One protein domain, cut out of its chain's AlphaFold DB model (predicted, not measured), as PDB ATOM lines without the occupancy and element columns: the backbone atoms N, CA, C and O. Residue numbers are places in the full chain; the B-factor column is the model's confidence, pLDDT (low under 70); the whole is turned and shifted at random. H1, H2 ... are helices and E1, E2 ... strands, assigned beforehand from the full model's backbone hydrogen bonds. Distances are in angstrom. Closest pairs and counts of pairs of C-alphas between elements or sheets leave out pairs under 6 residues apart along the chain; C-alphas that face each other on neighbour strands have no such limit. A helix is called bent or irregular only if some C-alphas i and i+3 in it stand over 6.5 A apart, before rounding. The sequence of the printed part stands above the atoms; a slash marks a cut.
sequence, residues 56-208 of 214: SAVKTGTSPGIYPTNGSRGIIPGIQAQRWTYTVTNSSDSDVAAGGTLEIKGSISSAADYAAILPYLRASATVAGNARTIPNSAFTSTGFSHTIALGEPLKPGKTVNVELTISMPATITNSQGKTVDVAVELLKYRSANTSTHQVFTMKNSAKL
ATOM      1  N   SER A  56     150.778 105.794  52.402       86.81
ATOM      2  CA  SER A  56     150.432 105.100  53.642       86.81
ATOM      3  C   SER A  56     149.455 105.944  54.459       86.81
ATOM      4  O   SER A  56     149.619 107.164  54.553       86.81
ATOM      5  N   ALA A  57     148.472 105.298  55.086       85.56
ATOM      6  CA  ALA A  57     147.603 105.943  56.061       85.56
ATOM      7  C   ALA A  57     148.367 106.183  57.371       85.56
ATOM      8  O   ALA A  57     148.951 105.258  57.932       85.56
ATOM      9  N   VAL A  58     148.348 107.419  57.867       87.19
ATOM     10  CA  VAL A  58     148.996 107.800  59.126       87.19
ATOM     11  C   VAL A  58     147.950 108.321  60.092       87.19
ATOM     12  O   VAL A  58     147.217 109.255  59.769       87.19
ATOM     13  N   LYS A  59     147.900 107.749  61.295       86.56
ATOM     14  CA  LYS A  59     147.021 108.227  62.361       86.56
ATOM     15  C   LYS A  59     147.517 109.582  62.870       86.56
ATOM     16  O   LYS A  59     148.631 109.681  63.374       86.56
ATOM     17  N   THR A  60     146.689 110.614  62.752       85.19
ATOM     18  CA  THR A  60     146.984 111.974  63.237       85.19
ATOM     19  C   THR A  60     146.263 112.320  64.531       85.19
ATOM     20  O   THR A  60     146.587 113.324  65.157       85.19
ATOM     21  N   GLY A  61     145.285 111.513  64.936       80.75
ATOM     22  CA  GLY A  61     144.510 111.769  66.138       80.75
ATOM     23  C   GLY A  61     143.454 110.708  66.401       80.75
ATOM     24  O   GLY A  61     143.478 109.606  65.846       80.75
ATOM     25  N   THR A  62     142.531 111.054  67.287       67.88
ATOM     26  CA  THR A  62     141.370 110.248  67.663       67.88
ATOM     27  C   THR A  62     140.165 111.174  67.740       67.88
ATOM     28  O   THR A  62     140.205 112.135  68.504       67.88
ATOM     29  N   SER A  63     139.112 110.893  66.970       66.31
ATOM     30  CA  SER A  63     137.842 111.617  67.060       66.31
ATOM     31  C   SER A  63     136.737 110.652  67.492       66.31
ATOM     32  O   SER A  63     136.591 109.598  66.863       66.31
ATOM     33  N   PRO A  64     135.975 110.952  68.558       59.16
ATOM     34  CA  PRO A  64     134.824 110.147  68.950       59.16
ATOM     35  C   PRO A  64     133.806 110.046  67.803       59.16
ATOM     36  O   PRO A  64     133.454 111.051  67.193       59.16
ATOM     37  N   GLY A  65     133.325 108.836  67.503       61.28
ATOM     38  CA  GLY A  65     132.276 108.614  66.497       61.28
ATOM     39  C   GLY A  65     132.746 108.527  65.040       61.28
ATOM     40  O   GLY A  65     131.933 108.227  64.171       61.28
ATOM     41  N   ILE A  66     134.037 108.721  64.757       66.56
ATOM     42  CA  ILE A  66     134.603 108.514  63.419       66.56
ATOM     43  C   ILE A  66     135.600 107.358  63.482       66.56
ATOM     44  O   ILE A  66     136.638 107.437  64.141       66.56
ATOM     45  N   TYR A  67     135.295 106.290  62.752       67.56
ATOM     46  CA  TYR A  67     136.117 105.088  62.706       67.56
ATOM     47  C   TYR A  67     136.640 104.885  61.283       67.56
ATOM     48  O   TYR A  67     135.833 104.685  60.372       67.56
ATOM     49  N   PRO A  68     137.965 104.951  61.053       68.44
ATOM     50  CA  PRO A  68     138.525 104.568  59.768       68.44
ATOM     51  C   PRO A  68     138.185 103.109  59.477       68.44
ATOM     52  O   PRO A  68     138.440 102.230  60.299       68.44
ATOM     53  N   THR A  69     137.651 102.841  58.289       70.06
ATOM     54  CA  THR A  69     137.503 101.470  57.803       70.06
ATOM     55  C   THR A  69     138.884 100.831  57.656       70.06
ATOM     56  O   THR A  69     139.828 101.483  57.194       70.06
ATOM     57  N   ASN A  70     139.012  99.550  58.012       70.12
ATOM     58  CA  ASN A  70     140.239  98.789  57.773       70.12
ATOM     59  C   ASN A  70     140.651  98.895  56.295       70.12
ATOM     60  O   ASN A  70     139.842  98.659  55.402       70.12
ATOM     61  N   GLY A  71     141.908  99.271  56.042       70.12
ATOM     62  CA  GLY A  71     142.439  99.454  54.687       70.12
ATOM     63  C   GLY A  71     142.136 100.808  54.031       70.12
ATOM     64  O   GLY A  71     142.511 100.999  52.876       70.12
ATOM     65  N   SER A  72     141.510 101.758  54.740       76.38
ATOM     66  CA  SER A  72     141.325 103.131  54.252       76.38
ATOM     67  C   SER A  72     142.666 103.758  53.869       76.38
ATOM     68  O   SER A  72     143.588 103.825  54.683       76.38
ATOM     69  N   ARG A  73     142.763 104.271  52.641       76.56
ATOM     70  CA  ARG A  73     143.946 104.986  52.135       76.56
ATOM     71  C   ARG A  73     143.709 106.483  51.992       76.56
ATOM     72  O   ARG A  73     144.609 107.177  51.534       76.56
ATOM     73  N   GLY A  74     142.521 106.973  52.332       82.06
ATOM     74  CA  GLY A  74     142.132 108.372  52.185       82.06
ATOM     75  C   GLY A  74     142.552 109.269  53.346       82.06
ATOM     76  O   GLY A  74     143.282 108.859  54.250       82.06
ATOM     77  N   ILE A  75     142.087 110.516  53.302       86.56
ATOM     78  CA  ILE A  75     142.281 111.504  54.369       86.56
ATOM     79  C   ILE A  75     140.974 111.604  55.154       86.56
ATOM     80  O   ILE A  75     139.932 111.924  54.581       86.56
ATOM     81  N   ILE A  76     141.043 111.379  56.465       87.94
ATOM     82  CA  ILE A  76     139.903 111.501  57.379       87.94
ATOM     83  C   ILE A  76     140.195 112.667  58.324       87.94
ATOM     84  O   ILE A  76     141.186 112.593  59.061       87.94
ATOM     85  N   PRO A  77     139.371 113.732  58.323       88.69
ATOM     86  CA  PRO A  77     139.611 114.915  59.141       88.69
ATOM     87  C   PRO A  77     139.920 114.581  60.603       88.69
ATOM     88  O   PRO A  77     139.196 113.829  61.251       88.69
ATOM     89  N   GLY A  78     141.043 115.100  61.105       84.62
ATOM     90  CA  GLY A  78     141.486 114.929  62.491       84.62
ATOM     91  C   GLY A  78     142.024 113.546  62.873       84.62
ATOM     92  O   GLY A  78     142.617 113.415  63.941       84.62
ATOM     93  N   ILE A  79     141.869 112.520  62.033       86.31
ATOM     94  CA  ILE A  79     142.163 111.126  62.413       86.31
ATOM     95  C   ILE A  79     143.216 110.493  61.523       86.31
ATOM     96  O   ILE A  79     144.076 109.774  62.034       86.31
ATOM     97  N   GLN A  80     143.148 110.732  60.216       89.19
ATOM     98  CA  GLN A  80     143.984 110.045  59.244       89.19
ATOM     99  C   GLN A  80     144.511 111.010  58.187       89.19
ATOM    100  O   GLN A  80     143.746 111.706  57.519       89.19
ATOM    101  N   ALA A  81     145.823 110.988  57.994       91.19
ATOM    102  CA  ALA A  81     146.525 111.652  56.909       91.19
ATOM    103  C   ALA A  81     147.037 110.642  55.880       91.19
ATOM    104  O   ALA A  81     147.171 109.449  56.164       91.19
ATOM    105  N   GLN A  82     147.382 111.146  54.699       90.81
ATOM    106  CA  GLN A  82     148.145 110.412  53.698       90.81
ATOM    107  C   GLN A  82     149.606 110.831  53.762       90.81
ATOM    108  O   GLN A  82     149.904 112.025  53.743       90.81
ATOM    109  N   ARG A  83     150.513 109.856  53.811       92.75
ATOM    110  CA  ARG A  83     151.953 110.100  53.759       92.75
ATOM    111  C   ARG A  83     152.587 109.401  52.567       92.75
ATOM    112  O   ARG A  83     152.307 108.231  52.320       92.75
ATOM    113  N   TRP A  84     153.465 110.121  51.882       92.56
ATOM    114  CA  TRP A  84     154.382 109.597  50.877       92.56
ATOM    115  C   TRP A  84     155.811 109.778  51.363       92.56
ATOM    116  O   TRP A  84     156.149 110.832  51.906       92.56
ATOM    117  N   THR A  85     156.640 108.768  51.131       92.81
ATOM    118  CA  THR A  85     158.060 108.807  51.474       92.81
ATOM    119  C   THR A  85     158.879 108.733  50.199       92.81
ATOM    120  O   THR A  85     158.717 107.814  49.395       92.81
ATOM    121  N   TYR A  86     159.766 109.708  50.037       91.62
ATOM    122  CA  TYR A  86     160.696 109.822  48.926       91.62
ATOM    123  C   TYR A  86     162.109 109.641  49.458       91.62
ATOM    124  O   TYR A  86     162.535 110.371  50.353       91.62
ATOM    125  N   THR A  87     162.840 108.685  48.900       90.81
ATOM    126  CA  THR A  87     164.268 108.504  49.165       90.81
ATOM    127  C   THR A  87     165.024 109.062  47.976       90.81
ATOM    128  O   THR A  87     164.948 108.493  46.891       90.81
ATOM    129  N   VAL A  88     165.715 110.185  48.164       88.81
ATOM    130  CA  VAL A  88     166.545 110.796  47.121       88.81
ATOM    131  C   VAL A  88     167.997 110.425  47.375       88.81
ATOM    132  O   VAL A  88     168.557 110.767  48.414       88.81
ATOM    133  N   THR A  89     168.604 109.739  46.417       87.88
ATOM    134  CA  THR A  89     169.994 109.284  46.448       87.88
ATOM    135  C   THR A  89     170.802 110.100  45.461       87.88
ATOM    136  O   THR A  89     170.421 110.200  44.297       87.88
ATOM    137  N   ASN A  90     171.933 110.654  45.891       87.00
ATOM    138  CA  ASN A  90     172.937 111.132  44.947       87.00
ATOM    139  C   ASN A  90     173.687 109.909  44.390       87.00
ATOM    140  O   ASN A  90     174.543 109.353  45.071       87.00
ATOM    141  N   SER A  91     173.344 109.473  43.181       82.44
ATOM    142  CA  SER A  91     173.945 108.331  42.479       82.44
ATOM    143  C   SER A  91     175.029 108.749  41.478       82.44
ATOM    144  O   SER A  91     175.355 107.995  40.564       82.44
ATOM    145  N   SER A  92     175.557 109.968  41.614       78.25
ATOM    146  CA  SER A  92     176.666 110.464  40.793       78.25
ATOM    147  C   SER A  92     177.937 109.656  41.046       78.25
ATOM    148  O   SER A  92     178.238 109.342  42.195       78.25
ATOM    149  N   ASP A  93     178.726 109.434  39.996       75.44
ATOM    150  CA  ASP A  93     180.073 108.848  40.096       75.44
ATOM    151  C   ASP A  93     181.155 109.910  40.414       75.44
ATOM    152  O   ASP A  93     182.326 109.593  40.599       75.44
ATOM    153  N   SER A  94     180.771 111.190  40.462       69.50
ATOM    154  CA  SER A  94     181.642 112.329  40.786       69.50
ATOM    155  C   SER A  94     181.876 112.444  42.289       69.50
ATOM    156  O   SER A  94     180.903 112.393  43.020       69.50
ATOM    157  N   ASP A  95     183.092 112.748  42.761       70.62
ATOM    158  CA  ASP A  95     183.410 112.955  44.192       70.62
ATOM    159  C   ASP A  95     182.725 114.175  44.850       70.62
ATOM    160  O   ASP A  95     182.893 114.443  46.045       70.62
ATOM    161  N   VAL A  96     181.962 114.961  44.086       75.06
ATOM    162  CA  VAL A  96     181.450 116.255  44.537       75.06
ATOM    163  C   VAL A  96     180.061 116.132  45.160       75.06
ATOM    164  O   VAL A  96     179.147 115.514  44.612       75.06
ATOM    165  N   ALA A  97     179.876 116.778  46.313       81.44
ATOM    166  CA  ALA A  97     178.567 116.885  46.940       81.44
ATOM    167  C   ALA A  97     177.613 117.744  46.093       81.44
ATOM    168  O   ALA A  97     178.008 118.756  45.510       81.44
ATOM    169  N   ALA A  98     176.337 117.369  46.062       78.44
ATOM    170  CA  ALA A  98     175.309 118.069  45.309       78.44
ATOM    171  C   ALA A  98     174.199 118.567  46.236       78.44
ATOM    172  O   ALA A  98     173.595 117.793  46.977       78.44
ATOM    173  N   GLY A  99     173.906 119.864  46.179       81.31
ATOM    174  CA  GLY A  99     172.648 120.388  46.698       81.31
ATOM    175  C   GLY A  99     171.504 119.982  45.775       81.31
ATOM    176  O   GLY A  99     171.706 119.765  44.580       81.31
ATOM    177  N   GLY A 100     170.286 119.886  46.298       81.81
ATOM    178  CA  GLY A 100     169.161 119.505  45.458       81.81
ATOM    179  C   GLY A 100     167.806 119.954  45.957       81.81
ATOM    180  O   GLY A 100     167.621 120.330  47.116       81.81
ATOM    181  N   THR A 101     166.847 119.901  45.044       85.75
ATOM    182  CA  THR A 101     165.428 120.121  45.313       85.75
ATOM    183  C   THR A 101     164.612 118.973  44.738       85.75
ATOM    184  O   THR A 101     164.898 118.526  43.629       85.75
ATOM    185  N   LEU A 102     163.575 118.547  45.450       86.88
ATOM    186  CA  LEU A 102     162.572 117.585  45.004       86.88
ATOM    187  C   LEU A 102     161.281 118.330  44.645       86.88
ATOM    188  O   LEU A 102     160.656 118.950  45.502       86.88
ATOM    189  N   GLU A 103     160.885 118.280  43.382       89.25
ATOM    190  CA  GLU A 103     159.597 118.752  42.882       89.25
ATOM    191  C   GLU A 103     158.575 117.610  42.983       89.25
ATOM    192  O   GLU A 103     158.790 116.511  42.473       89.25
ATOM    193  N   ILE A 104     157.456 117.860  43.662       90.69
ATOM    194  CA  ILE A 104     156.369 116.897  43.848       90.69
ATOM    195  C   ILE A 104     155.104 117.467  43.222       90.69
ATOM    196  O   ILE A 104     154.724 118.602  43.513       90.69
ATOM    197  N   LYS A 105     154.433 116.656  42.401       90.44
ATOM    198  CA  LYS A 105     153.150 116.979  41.773       90.44
ATOM    199  C   LYS A 105     152.125 115.900  42.083       90.44
ATOM    200  O   LYS A 105     152.381 114.728  41.846       90.44
ATOM    201  N   GLY A 106     150.957 116.287  42.573       88.50
ATOM    202  CA  GLY A 106     149.825 115.395  42.800       88.50
ATOM    203  C   GLY A 106     148.704 115.685  41.814       88.50
ATOM    204  O   GLY A 106     148.199 116.806  41.795       88.50
ATOM    205  N   SER A 107     148.287 114.693  41.030       88.19
ATOM    206  CA  SER A 107     147.061 114.765  40.231       88.19
ATOM    207  C   SER A 107     145.868 114.254  41.032       88.19
ATOM    208  O   SER A 107     145.996 113.338  41.845       88.19
ATOM    209  N   ILE A 108     144.702 114.852  40.813       88.38
ATOM    210  CA  ILE A 108     143.468 114.508  41.525       88.38
ATOM    211  C   ILE A 108     142.674 113.449  40.765       88.38
ATOM    212  O   ILE A 108     142.613 113.474  39.538       88.38
ATOM    213  N   SER A 109     142.035 112.540  41.498       78.88
ATOM    214  CA  SER A 109     141.193 111.495  40.898       78.88
ATOM    215  C   SER A 109     139.788 111.996  40.528       78.88
ATOM    216  O   SER A 109     139.145 111.439  39.646       78.88
ATOM    217  N   SER A 110     139.301 113.041  41.208       83.62
ATOM    218  CA  SER A 110     137.962 113.620  41.025       83.62
ATOM    219  C   SER A 110     137.992 115.114  41.342       83.62
ATOM    220  O   SER A 110     138.323 115.516  42.460       83.62
ATOM    221  N   ALA A 111     137.649 115.948  40.356       85.19
ATOM    222  CA  ALA A 111     137.665 117.403  40.502       85.19
ATOM    223  C   ALA A 111     136.603 117.909  41.490       85.19
ATOM    224  O   ALA A 111     136.890 118.786  42.301       85.19
ATOM    225  N   ALA A 112     135.401 117.325  41.458       82.94
ATOM    226  CA  ALA A 112     134.302 117.706  42.345       82.94
ATOM    227  C   ALA A 112     134.625 117.380  43.810       82.94
ATOM    228  O   ALA A 112     134.506 118.242  44.683       82.94
ATOM    229  N   ASP A 113     135.119 116.165  44.067       81.88
ATOM    230  CA  ASP A 113     135.510 115.752  45.413       81.88
ATOM    231  C   ASP A 113     136.641 116.625  45.943       81.88
ATOM    232  O   ASP A 113     136.611 117.041  47.103       81.88
ATOM    233  N   TYR A 114     137.638 116.898  45.103       87.56
ATOM    234  CA  TYR A 114     138.788 117.708  45.469       87.56
ATOM    235  C   TYR A 114     138.405 119.154  45.797       87.56
ATOM    236  O   TYR A 114     138.832 119.667  46.830       87.56
ATOM    237  N   ALA A 115     137.550 119.784  44.987       88.44
ATOM    238  CA  ALA A 115     137.079 121.145  45.235       88.44
ATOM    239  C   ALA A 115     136.408 121.286  46.614       88.44
ATOM    240  O   ALA A 115     136.618 122.287  47.296       88.44
ATOM    241  N   ALA A 116     135.671 120.261  47.058       87.06
ATOM    242  CA  ALA A 116     135.028 120.254  48.371       87.06
ATOM    243  C   ALA A 116     136.021 120.185  49.547       87.06
ATOM    244  O   ALA A 116     135.756 120.757  50.602       87.06
ATOM    245  N   ILE A 117     137.161 119.498  49.391       89.00
ATOM    246  CA  ILE A 117     138.162 119.355  50.469       89.00
ATOM    247  C   ILE A 117     139.278 120.384  50.432       89.00
ATOM    248  O   ILE A 117     139.916 120.607  51.459       89.00
ATOM    249  N   LEU A 118     139.516 121.005  49.278       91.25
ATOM    250  CA  LEU A 118     140.609 121.943  49.045       91.25
ATOM    251  C   LEU A 118     140.790 122.986  50.171       91.25
ATOM    252  O   LEU A 118     141.921 123.139  50.635       91.25
ATOM    253  N   PRO A 119     139.736 123.642  50.702       90.38
ATOM    254  CA  PRO A 119     139.893 124.637  51.775       90.38
ATOM    255  C   PRO A 119     140.469 124.066  53.085       90.38
ATOM    256  O   PRO A 119     141.083 124.775  53.893       90.38
ATOM    257  N   TYR A 120     140.276 122.768  53.308       90.81
ATOM    258  CA  TYR A 120     140.618 122.073  54.545       90.81
ATOM    259  C   TYR A 120     141.961 121.349  54.472       90.81
ATOM    260  O   TYR A 120     142.509 120.979  55.511       90.81
ATOM    261  N   LEU A 121     142.515 121.159  53.272       93.50
ATOM    262  CA  LEU A 121     143.776 120.455  53.094       93.50
ATOM    263  C   LEU A 121     144.940 121.218  53.724       93.50
ATOM    264  O   LEU A 121     145.050 122.441  53.642       93.50
ATOM    265  N   ARG A 122     145.823 120.463  54.369       94.94
ATOM    266  CA  ARG A 122     147.091 120.924  54.925       94.94
ATOM    267  C   ARG A 122     148.176 119.970  54.469       94.94
ATOM    268  O   ARG A 122     147.941 118.767  54.398       94.94
ATOM    269  N   ALA A 123     149.350 120.507  54.172       96.25
ATOM    270  CA  ALA A 123     150.514 119.712  53.827       96.25
ATOM    271  C   ALA A 123     151.691 120.076  54.731       96.25
ATOM    272  O   ALA A 123     151.878 121.234  55.116       96.25
ATOM    273  N   SER A 124     152.504 119.080  55.042       96.44
ATOM    274  CA  SER A 124     153.804 119.253  55.669       96.44
ATOM    275  C   SER A 124     154.825 118.342  55.004       96.44
ATOM    276  O   SER A 124     154.493 117.265  54.507       96.44
ATOM    277  N   ALA A 125     156.073 118.792  54.980       96.81
ATOM    278  CA  ALA A 125     157.207 117.995  54.550       96.81
ATOM    279  C   ALA A 125     158.192 117.840  55.701       96.81
ATOM    280  O   ALA A 125     158.507 118.816  56.375       96.81
ATOM    281  N   THR A 126     158.712 116.635  55.895       96.44
ATOM    282  CA  THR A 126     159.836 116.384  56.798       96.44
ATOM    283  C   THR A 126     161.051 116.022  55.968       96.44
ATOM    284  O   THR A 126     160.999 115.059  55.210       96.44
ATOM    285  N   VAL A 127     162.135 116.784  56.102       93.94
ATOM    286  CA  VAL A 127     163.404 116.531  55.405       93.94
ATOM    287  C   VAL A 127     164.478 116.295  56.451       93.94
ATOM    288  O   VAL A 127     164.727 117.171  57.281       93.94
ATOM    289  N   ALA A 128     165.086 115.106  56.443       86.38
ATOM    290  CA  ALA A 128     166.094 114.718  57.437       86.38
ATOM    291  C   ALA A 128     165.643 114.990  58.894       86.38
ATOM    292  O   ALA A 128     166.389 115.537  59.701       86.38
ATOM    293  N   GLY A 129     164.380 114.679  59.208       85.81
ATOM    294  CA  GLY A 129     163.782 114.892  60.535       85.81
ATOM    295  C   GLY A 129     163.260 116.308  60.812       85.81
ATOM    296  O   GLY A 129     162.559 116.508  61.799       85.81
ATOM    297  N   ASN A 130     163.518 117.284  59.937       90.56
ATOM    298  CA  ASN A 130     163.037 118.656  60.107       90.56
ATOM    299  C   ASN A 130     161.687 118.850  59.412       90.56
ATOM    300  O   ASN A 130     161.621 118.912  58.181       90.56
ATOM    301  N   ALA A 131     160.617 118.956  60.200       93.50
ATOM    302  CA  ALA A 131     159.270 119.199  59.698       93.50
ATOM    303  C   ALA A 131     159.060 120.671  59.307       93.50
ATOM    304  O   ALA A 131     159.470 121.592  60.014       93.50
ATOM    305  N   ARG A 132     158.387 120.896  58.178       94.56
ATOM    306  CA  ARG A 132     158.024 122.212  57.648       94.56
ATOM    307  C   ARG A 132     156.595 122.186  57.136       94.56
ATOM    308  O   ARG A 132     156.194 121.256  56.438       94.56
ATOM    309  N   THR A 133     155.837 123.229  57.447       95.94
ATOM    310  CA  THR A 133     154.501 123.429  56.877       95.94
ATOM    311  C   THR A 133     154.627 123.878  55.427       95.94
ATOM    312  O   THR A 133     155.393 124.790  55.119       95.94
ATOM    313  N   ILE A 134     153.859 123.251  54.542       96.00
ATOM    314  CA  ILE A 134     153.752 123.652  53.141       96.00
ATOM    315  C   ILE A 134     152.597 124.655  53.028       96.00
ATOM    316  O   ILE A 134     151.516 124.399  53.568       96.00
ATOM    317  N   PRO A 135     152.795 125.802  52.356       95.25
ATOM    318  CA  PRO A 135     151.754 126.812  52.231       95.25
ATOM    319  C   PRO A 135     150.560 126.281  51.436       95.25
ATOM    320  O   PRO A 135     150.717 125.513  50.486       95.25
ATOM    321  N   ASN A 136     149.359 126.764  51.767       92.62
ATOM    322  CA  ASN A 136     148.131 126.351  51.081       92.62
ATOM    323  C   ASN A 136     148.146 126.667  49.574       92.62
ATOM    324  O   ASN A 136     147.438 126.014  48.818       92.62
ATOM    325  N   SER A 137     148.977 127.614  49.122       94.38
ATOM    326  CA  SER A 137     149.181 127.913  47.698       94.38
ATOM    327  C   SER A 137     149.783 126.753  46.894       94.38
ATOM    328  O   SER A 137     149.724 126.778  45.669       94.38
ATOM    329  N   ALA A 138     150.336 125.729  47.555       95.69
ATOM    330  CA  ALA A 138     150.761 124.491  46.904       95.69
ATOM    331  C   ALA A 138     149.579 123.639  46.409       95.69
ATOM    332  O   ALA A 138     149.764 122.782  45.544       95.69
ATOM    333  N   PHE A 139     148.374 123.857  46.944       95.62
ATOM    334  CA  PHE A 139     147.149 123.246  46.444       95.62
ATOM    335  C   PHE A 139     146.513 124.170  45.402       95.62
ATOM    336  O   PHE A 139     145.968 125.225  45.721       95.62
ATOM    337  N   THR A 140     146.598 123.777  44.138       93.06
ATOM    338  CA  THR A 140     145.950 124.460  43.017       93.06
ATOM    339  C   THR A 140     144.562 123.873  42.782       93.06
ATOM    340  O   THR A 140     144.199 122.862  43.377       93.06
ATOM    341  N   SER A 141     143.786 124.461  41.869       87.31
ATOM    342  CA  SER A 141     142.498 123.903  41.431       87.31
ATOM    343  C   SER A 141     142.620 122.543  40.731       87.31
ATOM    344  O   SER A 141     141.649 121.795  40.679       87.31
ATOM    345  N   THR A 142     143.802 122.212  40.208       87.38
ATOM    346  CA  THR A 142     144.063 120.986  39.441       87.38
ATOM    347  C   THR A 142     144.829 119.925  40.228       87.38
ATOM    348  O   THR A 142     144.959 118.794  39.756       87.38
ATOM    349  N   GLY A 143     145.312 120.252  41.429       93.12
ATOM    350  CA  GLY A 143     145.951 119.300  42.327       93.12
ATOM    351  C   GLY A 143     146.999 119.933  43.230       93.12
ATOM    352  O   GLY A 143     146.820 121.036  43.734       93.12
ATOM    353  N   PHE A 144     148.088 119.215  43.467       94.06
ATOM    354  CA  PHE A 144     149.154 119.634  44.372       94.06
ATOM    355  C   PHE A 144     150.456 119.860  43.603       94.06
ATOM    356  O   PHE A 144     150.797 119.066  42.729       94.06
ATOM    357  N   SER A 145     151.203 120.911  43.925       93.88
ATOM    358  CA  SER A 145     152.542 121.136  43.380       93.88
ATOM    359  C   SER A 145     153.414 121.876  44.384       93.88
ATOM    360  O   SER A 145     153.087 122.986  44.804       93.88
ATOM    361  N   HIS A 146     154.554 121.293  44.744       94.75
ATOM    362  CA  HIS A 146     155.507 121.945  45.634       94.75
ATOM    363  C   HIS A 146     156.946 121.512  45.355       94.75
ATOM    364  O   HIS A 146     157.199 120.378  44.962       94.75
ATOM    365  N   THR A 147     157.898 122.419  45.579       92.94
ATOM    366  CA  THR A 147     159.335 122.131  45.495       92.94
ATOM    367  C   THR A 147     159.936 122.173  46.891       92.94
ATOM    368  O   THR A 147     159.849 123.185  47.579       92.94
ATOM    369  N   ILE A 148     160.564 121.076  47.298       91.94
ATOM    370  CA  ILE A 148     161.172 120.888  48.610       91.94
ATOM    371  C   ILE A 148     162.689 120.939  48.455       91.94
ATOM    372  O   ILE A 148     163.265 120.172  47.689       91.94
ATOM    373  N   ALA A 149     163.356 121.819  49.196       91.31
ATOM    374  CA  ALA A 149     164.813 121.788  49.297       91.31
ATOM    375  C   ALA A 149     165.258 120.569  50.121       91.31
ATOM    376  O   ALA A 149     164.730 120.340  51.209       91.31
ATOM    377  N   LEU A 150     166.250 119.823  49.628       89.12
ATOM    378  CA  LEU A 150     166.775 118.622  50.291       89.12
ATOM    379  C   LEU A 150     167.643 118.934  51.522       89.12
ATOM    380  O   LEU A 150     167.995 118.027  52.271       89.12
ATOM    381  N   GLY A 151     167.940 120.214  51.758       87.69
ATOM    382  CA  GLY A 151     168.768 120.673  52.868       87.69
ATOM    383  C   GLY A 151     170.245 120.626  52.504       87.69
ATOM    384  O   GLY A 151     170.651 121.220  51.504       87.69
ATOM    385  N   GLU A 152     171.028 119.946  53.336       86.88
ATOM    386  CA  GLU A 152     172.477 119.848  53.179       86.88
ATOM    387  C   GLU A 152     172.878 119.155  51.866       86.88
ATOM    388  O   GLU A 152     172.184 118.238  51.408       86.88
ATOM    389  N   PRO A 153     174.014 119.546  51.259       86.81
ATOM    390  CA  PRO A 153     174.545 118.865  50.088       86.81
ATOM    391  C   PRO A 153     174.755 117.363  50.316       86.81
ATOM    392  O   PRO A 153     175.416 116.932  51.264       86.81
ATOM    393  N   LEU A 154     174.241 116.555  49.394       86.25
ATOM    394  CA  LEU A 154     174.364 115.104  49.413       86.25
ATOM    395  C   LEU A 154     175.684 114.692  48.774       86.25
ATOM    396  O   LEU A 154     175.925 114.970  47.599       86.25
ATOM    397  N   LYS A 155     176.533 113.991  49.528       87.75
ATOM    398  CA  LYS A 155     177.706 113.308  48.965       87.75
ATOM    399  C   LYS A 155     177.271 112.135  48.066       87.75
ATOM    400  O   LYS A 155     176.178 111.605  48.269       87.75
ATOM    401  N   PRO A 156     178.117 111.698  47.125       86.69
ATOM    402  CA  PRO A 156     177.874 110.497  46.323       86.69
ATOM    403  C   PRO A 156     177.538 109.278  47.187       86.69
ATOM    404  O   PRO A 156     178.117 109.078  48.258       86.69
ATOM    405  N   GLY A 157     176.548 108.499  46.760       85.38
ATOM    406  CA  GLY A 157     176.011 107.342  47.475       85.38
ATOM    407  C   GLY A 157     175.212 107.670  48.743       85.38
ATOM    408  O   GLY A 157     174.732 106.754  49.410       85.38
ATOM    409  N   LYS A 158     175.065 108.949  49.122       90.44
ATOM    410  CA  LYS A 158     174.248 109.345  50.277       90.44
ATOM    411  C   LYS A 158     172.805 109.606  49.881       90.44
ATOM    412  O   LYS A 158     172.502 110.067  48.780       90.44
ATOM    413  N   THR A 159     171.929 109.330  50.839       90.88
ATOM    414  CA  THR A 159     170.481 109.410  50.696       90.88
ATOM    415  C   THR A 159     169.897 110.430  51.658       90.88
ATOM    416  O   THR A 159     170.388 110.606  52.775       90.88
ATOM    417  N   VAL A 160     168.794 111.050  51.257       92.62
ATOM    418  CA  VAL A 160     167.924 111.830  52.137       92.62
ATOM    419  C   VAL A 160     166.491 111.355  51.989       92.62
ATOM    420  O   VAL A 160     166.004 111.132  50.880       92.62
ATOM    421  N   ASN A 161     165.815 111.229  53.127       93.31
ATOM    422  CA  ASN A 161     164.401 110.901  53.168       93.31
ATOM    423  C   ASN A 161     163.586 112.185  53.288       93.31
ATOM    424  O   ASN A 161     163.851 113.034  54.149       93.31
ATOM    425  N   VAL A 162     162.586 112.293  52.421       94.12
ATOM    426  CA  VAL A 162     161.578 113.344  52.426       94.12
ATOM    427  C   VAL A 162     160.223 112.692  52.654       94.12
ATOM    428  O   VAL A 162     159.790 111.863  51.859       94.12
ATOM    429  N   GLU A 163     159.536 113.069  53.726       95.56
ATOM    430  CA  GLU A 163     158.170 112.616  53.996       95.56
ATOM    431  C   GLU A 163     157.190 113.746  53.701       95.56
ATOM    432  O   GLU A 163     157.195 114.759  54.398       95.56
ATOM    433  N   LEU A 164     156.327 113.573  52.700       95.69
ATOM    434  CA  LEU A 164     155.201 114.467  52.440       95.69
ATOM    435  C   LEU A 164     153.970 113.917  53.151       95.69
ATOM    436  O   LEU A 164     153.526 112.813  52.844       95.69
ATOM    437  N   THR A 165     153.386 114.690  54.061       95.38
ATOM    438  CA  THR A 165     152.120 114.351  54.715       95.38
ATOM    439  C   THR A 165     151.047 115.349  54.305       95.38
ATOM    440  O   THR A 165     151.240 116.554  54.436       95.38
ATOM    441  N   ILE A 166     149.908 114.849  53.829       94.81
ATOM    442  CA  ILE A 166     148.715 115.644  53.531       94.81
ATOM    443  C   ILE A 166     147.590 115.211  54.469       94.81
ATOM    444  O   ILE A 166     147.271 114.025  54.578       94.81
ATOM    445  N   SER A 167     146.981 116.175  55.149       93.12
ATOM    446  CA  SER A 167     145.974 115.949  56.183       93.12
ATOM    447  C   SER A 167     144.837 116.965  56.111       93.12
ATOM    448  O   SER A 167     144.933 117.984  55.431       93.12
ATOM    449  N   MET A 168     143.782 116.718  56.884       91.81
ATOM    450  CA  MET A 168     142.749 117.704  57.203       91.81
ATOM    451  C   MET A 168     142.644 117.831  58.728       91.81
ATOM    452  O   MET A 168     142.673 116.804  59.413       91.81
ATOM    453  N   PRO A 169     142.544 119.051  59.285       90.81
ATOM    454  CA  PRO A 169     142.328 119.226  60.717       90.81
ATOM    455  C   PRO A 169     140.928 118.730  61.111       90.81
ATOM    456  O   PRO A 169     140.042 118.639  60.265       90.81
ATOM    457  N   ALA A 170     140.720 118.423  62.394       87.75
ATOM    458  CA  ALA A 170     139.392 118.063  62.907       87.75
ATOM    459  C   ALA A 170     138.415 119.247  62.806       87.75
ATOM    460  O   ALA A 170     137.263 119.096  62.408       87.75
ATOM    461  N   THR A 171     138.911 120.444  63.124       89.75
ATOM    462  CA  THR A 171     138.132 121.680  63.140       89.75
ATOM    463  C   THR A 171     138.847 122.797  62.397       89.75
ATOM    464  O   THR A 171     140.079 122.857  62.387       89.75
ATOM    465  N   ILE A 172     138.086 123.727  61.829       89.06
ATOM    466  CA  ILE A 172     138.613 124.944  61.203       89.06
ATOM    467  C   ILE A 172     137.718 126.138  61.529       89.06
ATOM    468  O   ILE A 172     136.509 125.988  61.683       89.06
ATOM    469  N   THR A 173     138.297 127.332  61.595       88.62
ATOM    470  CA  THR A 173     137.526 128.577  61.610       88.62
ATOM    471  C   THR A 173     137.092 128.915  60.187       88.62
ATOM    472  O   THR A 173     137.933 129.095  59.307       88.62
ATOM    473  N   ASN A 174     135.784 128.969  59.941       80.81
ATOM    474  CA  ASN A 174     135.236 129.323  58.637       80.81
ATOM    475  C   ASN A 174     135.359 130.838  58.357       80.81
ATOM    476  O   ASN A 174     135.760 131.623  59.217       80.81
ATOM    477  N   SER A 175     134.968 131.268  57.155       77.19
ATOM    478  CA  SER A 175     134.984 132.685  56.748       77.19
ATOM    479  C   SER A 175     134.076 133.598  57.583       77.19
ATOM    480  O   SER A 175     134.212 134.815  57.516       77.19
ATOM    481  N   GLN A 176     133.172 133.029  58.385       83.62
ATOM    482  CA  GLN A 176     132.295 133.745  59.313       83.62
ATOM    483  C   GLN A 176     132.882 133.822  60.735       83.62
ATOM    484  O   GLN A 176     132.199 134.264  61.654       83.62
ATOM    485  N   GLY A 177     134.121 133.360  60.948       86.44
ATOM    486  CA  GLY A 177     134.771 133.358  62.262       86.44
ATOM    487  C   GLY A 177     134.309 132.236  63.198       86.44
ATOM    488  O   GLY A 177     134.706 132.209  64.361       86.44
ATOM    489  N   LYS A 178     133.491 131.290  62.718       89.25
ATOM    490  CA  LYS A 178     132.978 130.171  63.514       89.25
ATOM    491  C   LYS A 178     133.864 128.940  63.357       89.25
ATOM    492  O   LYS A 178     134.155 128.523  62.237       89.25
ATOM    493  N   THR A 179     134.227 128.312  64.472       91.25
ATOM    494  CA  THR A 179     134.851 126.984  64.463       91.25
ATOM    495  C   THR A 179     133.824 125.935  64.049       91.25
ATOM    496  O   THR A 179     132.784 125.785  64.693       91.25
ATOM    497  N   VAL A 180     134.114 125.215  62.971       87.81
ATOM    498  CA  VAL A 180     133.281 124.138  62.428       87.81
ATOM    499  C   VAL A 180     134.048 122.820  62.418       87.81
ATOM    500  O   VAL A 180     135.273 122.810  62.272       87.81
ATOM    501  N   ASP A 181     133.319 121.716  62.573       88.12
ATOM    502  CA  ASP A 181     133.841 120.362  62.394       88.12
ATOM    503  C   ASP A 181     133.947 120.054  60.895       88.12
ATOM    504  O   ASP A 181     132.966 120.137  60.150       88.12
ATOM    505  N   VAL A 182     135.158 119.725  60.446       87.44
ATOM    506  CA  VAL A 182     135.450 119.511  59.024       87.44
ATOM    507  C   VAL A 182     134.761 118.252  58.503       87.44
ATOM    508  O   VAL A 182     134.302 118.243  57.364       87.44
ATOM    509  N   ALA A 183     134.645 117.192  59.308       84.06
ATOM    510  CA  ALA A 183     133.956 115.978  58.886       84.06
ATOM    511  C   ALA A 183     132.459 116.243  58.682       84.06
ATOM    512  O   ALA A 183     131.902 115.825  57.667       84.06
ATOM    513  N   VAL A 184     131.829 116.997  59.589       82.81
ATOM    514  CA  VAL A 184     130.409 117.377  59.478       82.81
ATOM    515  C   VAL A 184     130.153 118.261  58.259       82.81
ATOM    516  O   VAL A 184     129.177 118.046  57.542       82.81
ATOM    517  N   GLU A 185     131.026 119.231  57.984       83.94
ATOM    518  CA  GLU A 185     130.894 120.064  56.785       83.94
ATOM    519  C   GLU A 185     131.038 119.240  55.502       83.94
ATOM    520  O   GLU A 185     130.271 119.415  54.555       83.94
ATOM    521  N   LEU A 186     131.969 118.287  55.483       84.19
ATOM    522  CA  LEU A 186     132.198 117.438  54.321       84.19
ATOM    523  C   LEU A 186     131.064 116.445  54.050       84.19
ATOM    524  O   LEU A 186     130.878 116.096  52.888       84.19
ATOM    525  N   LEU A 187     130.255 116.053  55.043       80.19
ATOM    526  CA  LEU A 187     129.093 115.171  54.826       80.19
ATOM    527  C   LEU A 187     128.103 115.720  53.785       80.19
ATOM    528  O   LEU A 187     127.432 114.944  53.112       80.19
ATOM    529  N   LYS A 188     128.025 117.047  53.625       76.38
ATOM    530  CA  LYS A 188     127.150 117.699  52.633       76.38
ATOM    531  C   LYS A 188     127.652 117.540  51.196       76.38
ATOM    532  O   LYS A 188     126.879 117.712  50.260       76.38
ATOM    533  N   TYR A 189     128.941 117.253  51.026       76.69
ATOM    534  CA  TYR A 189     129.629 117.281  49.734       76.69
ATOM    535  C   TYR A 189     130.214 115.929  49.333       76.69
ATOM    536  O   TYR A 189     130.482 115.709  48.156       76.69
ATOM    537  N   ARG A 190     130.448 115.031  50.295       74.75
ATOM    538  CA  ARG A 190     131.090 113.739  50.061       74.75
ATOM    539  C   ARG A 190     130.615 112.663  51.023       74.75
ATOM    540  O   ARG A 190     130.338 112.904  52.195       74.75
ATOM    541  N   SER A 191     130.599 111.436  50.514       69.94
ATOM    542  CA  SER A 191     130.267 110.243  51.290       69.94
ATOM    543  C   SER A 191     131.446 109.765  52.153       69.94
ATOM    544  O   SER A 191     132.620 110.078  51.902       69.94
ATOM    545  N   ALA A 192     131.146 108.923  53.144       68.06
ATOM    546  CA  ALA A 192     132.172 108.192  53.887       68.06
ATOM    547  C   ALA A 192     133.029 107.317  52.950       68.06
ATOM    548  O   ALA A 192     134.249 107.310  53.079       68.06
ATOM    549  N   ASN A 193     132.417 106.675  51.945       67.38
ATOM    550  CA  ASN A 193     133.119 105.825  50.979       67.38
ATOM    551  C   ASN A 193     134.201 106.608  50.213       67.38
ATOM    552  O   ASN A 193     135.375 106.243  50.230       67.38
ATOM    553  N   THR A 194     133.847 107.770  49.659       68.56
ATOM    554  CA  THR A 194     134.787 108.675  48.965       68.56
ATOM    555  C   THR A 194     135.928 109.169  49.857       68.56
ATOM    556  O   THR A 194     137.024 109.432  49.370       68.56
ATOM    557  N   SER A 195     135.712 109.248  51.172       68.19
ATOM    558  CA  SER A 195     136.737 109.679  52.135       68.19
ATOM    559  C   SER A 195     137.758 108.586  52.470       68.19
ATOM    560  O   SER A 195     138.826 108.890  52.999       68.19
ATOM    561  N   THR A 196     137.468 107.325  52.135       69.31
ATOM    562  CA  THR A 196     138.398 106.200  52.333       69.31
ATOM    563  C   THR A 196     139.358 105.980  51.163       69.31
ATOM    564  O   THR A 196     140.346 105.253  51.302       69.31
ATOM    565  N   HIS A 197     139.113 106.639  50.027       75.81
ATOM    566  CA  HIS A 197     139.941 106.546  48.829       75.81
ATOM    567  C   HIS A 197     141.043 107.606  48.793       75.81
ATOM    568  O   HIS A 197     140.940 108.687  49.378       75.81
ATOM    569  N   GLN A 198     142.115 107.291  48.070       78.62
ATOM    570  CA  GLN A 198     143.227 108.206  47.860       78.62
ATOM    571  C   GLN A 198     142.808 109.415  47.019       78.62
ATOM    572  O   GLN A 198     142.235 109.263  45.943       78.62
ATOM    573  N   VAL A 199     143.142 110.614  47.504       79.88
ATOM    574  CA  VAL A 199     142.791 111.878  46.836       79.88
ATOM    575  C   VAL A 199     143.748 112.203  45.687       79.88
ATOM    576  O   VAL A 199     143.315 112.688  44.643       79.88
ATOM    577  N   PHE A 200     145.039 111.932  45.880       82.25
ATOM    578  CA  PHE A 200     146.103 112.348  44.968       82.25
ATOM    579  C   PHE A 200     146.898 111.172  44.443       82.25
ATOM    580  O   PHE A 200     147.353 110.367  45.247       82.25
ATOM    581  N   THR A 201     147.194 111.137  43.149       83.88
ATOM    582  CA  THR A 201     148.275 110.317  42.587       83.88
ATOM    583  C   THR A 201     149.533 111.172  42.466       83.88
ATOM    584  O   THR A 201     149.505 112.211  41.810       83.88
ATOM    585  N   MET A 202     150.631 110.766  43.112       84.06
ATOM    586  CA  MET A 202     151.859 111.566  43.166       84.06
ATOM    587  C   MET A 202     152.846 111.190  42.060       84.06
ATOM    588  O   MET A 202     153.126 110.012  41.840       84.06
ATOM    589  N   LYS A 203     153.414 112.218  41.432       83.12
ATOM    590  CA  LYS A 203     154.587 112.198  40.559       83.12
ATOM    591  C   LYS A 203     155.693 113.045  41.188       83.12
ATOM    592  O   LYS A 203     155.414 114.010  41.904       83.12
ATOM    593  N   ASN A 204     156.944 112.701  40.911       78.44
ATOM    594  CA  ASN A 204     158.103 113.393  41.460       78.44
ATOM    595  C   ASN A 204     159.195 113.590  40.403       78.44
ATOM    596  O   ASN A 204     159.302 112.813  39.457       78.44
ATOM    597  N   SER A 205     159.999 114.629  40.590       74.12
ATOM    598  CA  SER A 205     161.278 114.820  39.912       74.12
ATOM    599  C   SER A 205     162.234 115.567  40.843       74.12
ATOM    600  O   SER A 205     161.808 116.309  41.724       74.12
ATOM    601  N   ALA A 206     163.539 115.375  40.698       70.50
ATOM    602  CA  ALA A 206     164.559 116.062  41.486       70.50
ATOM    603  C   ALA A 206     165.511 116.833  40.577       70.50
ATOM    604  O   ALA A 206     165.755 116.471  39.429       70.50
ATOM    605  N   LYS A 207     166.070 117.914  41.109       70.62
ATOM    606  CA  LYS A 207     167.108 118.705  40.451       70.62
ATOM    607  C   LYS A 207     168.305 118.763  41.382       70.62
ATOM    608  O   LYS A 207     168.164 119.231  42.512       70.62
ATOM    609  N   LEU A 208     169.454 118.288  40.912       67.50
ATOM    610  CA  LEU A 208     170.733 118.405  41.606       67.50
ATOM    611  C   LEU A 208     171.545 119.564  41.028       67.50
ATOM    612  O   LEU A 208     171.483 119.856  39.835       67.50
TER     613      LEU A 208
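This is residues 56 to 208 of the 214 residues of the protein "Alternate signal-mediated exported protein, RER_14450 family" of Brevibacterium aurantiacum (UniProt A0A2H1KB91). The domain is a long sandwich of two sheets face to face, E1, E2, E7, E4 and E5 in one and E6, E3 and E10 in the other, with the helices H1, H2 and H3 and the small hairpin E8 and E9 gathered at one end. The links E2 to E3 and E6 to E7 lie at the other end. The 153 printed residues hold three named helices and ten named strands, in the order E1 E2 E3 H1 E4 E5 E6 E7 E8 E9 H2 H3 E10, with each sheet antiparallel. The class is mixed, helices and strands; the whole is compact, with a radius of gyration of the C-alphas of 17.3 A, and elongated, spanning 57 by 31 by 26 A.

E1, residues 56 to 59, and E2, residues 80 to 90, form an antiparallel hairpin, with N 58 and O 81 within hydrogen-bond range at 2.9 A. E2 is antiparallel to E7, residues 159 to 167, at 161 degrees; N 84 and O 164 are 2.9 A apart. E7 is antiparallel to E4, residues 122 to 127, with N 124 and O 165 at 2.9 A. E4 and E5, residues 130 to 134, form a hairpin, with N 132 and O 125 at 2.8 A, and complete a strongly twisted sheet. The other sheet has E3, residues 98 to 108, between E6, residues 143 to 149, and E10, residues 200 to 208; N 104 and O 146 are 2.8 A apart, N 103 and O 205 2.7 A. The facing parts of the two sheets are 10.1 A centre to centre, their strands at 30 degrees. H1, residues 111 to 120, only grazes the sheet E6 E3 E10, with residues 111 to 118. H1 only just touches H2, residues 182 to 186, with 3 pairs of C-alphas within 8 A, the closest those of Ala 116 and Leu 186, 7.2 A. H3, residues 192 to 196, is apart from H2. E8, residues 171 to 173, and E9, residues 179 to 181, form a hairpin, with N 180 and O 172 at 2.8 A. Every O i to N i+4 pair is within hydrogen-bond range in H2 and H3, and 4 of 6 in H1.

E1 begins at C-alpha 56, (150.432, 105.100, 53.642). E2 and E3 each measure 32.3 A, E7 26.0 A and E6 20.3 A. H1, 15.1 A long, is irregular, with C-alphas 116 and 119 7.4 A apart. E10, 25.6 A long, ends at C-alpha 208, (170.733, 118.405, 41.606).

The C-alphas farthest apart, those of Asp 95 and Gln 176, are 57.2 A apart. The printed part has no cut, and its one long link, E1 to E2, has 20 residues. pLDDT is under 70 at residues 62 to 68, 94, 191 to 196 and 208.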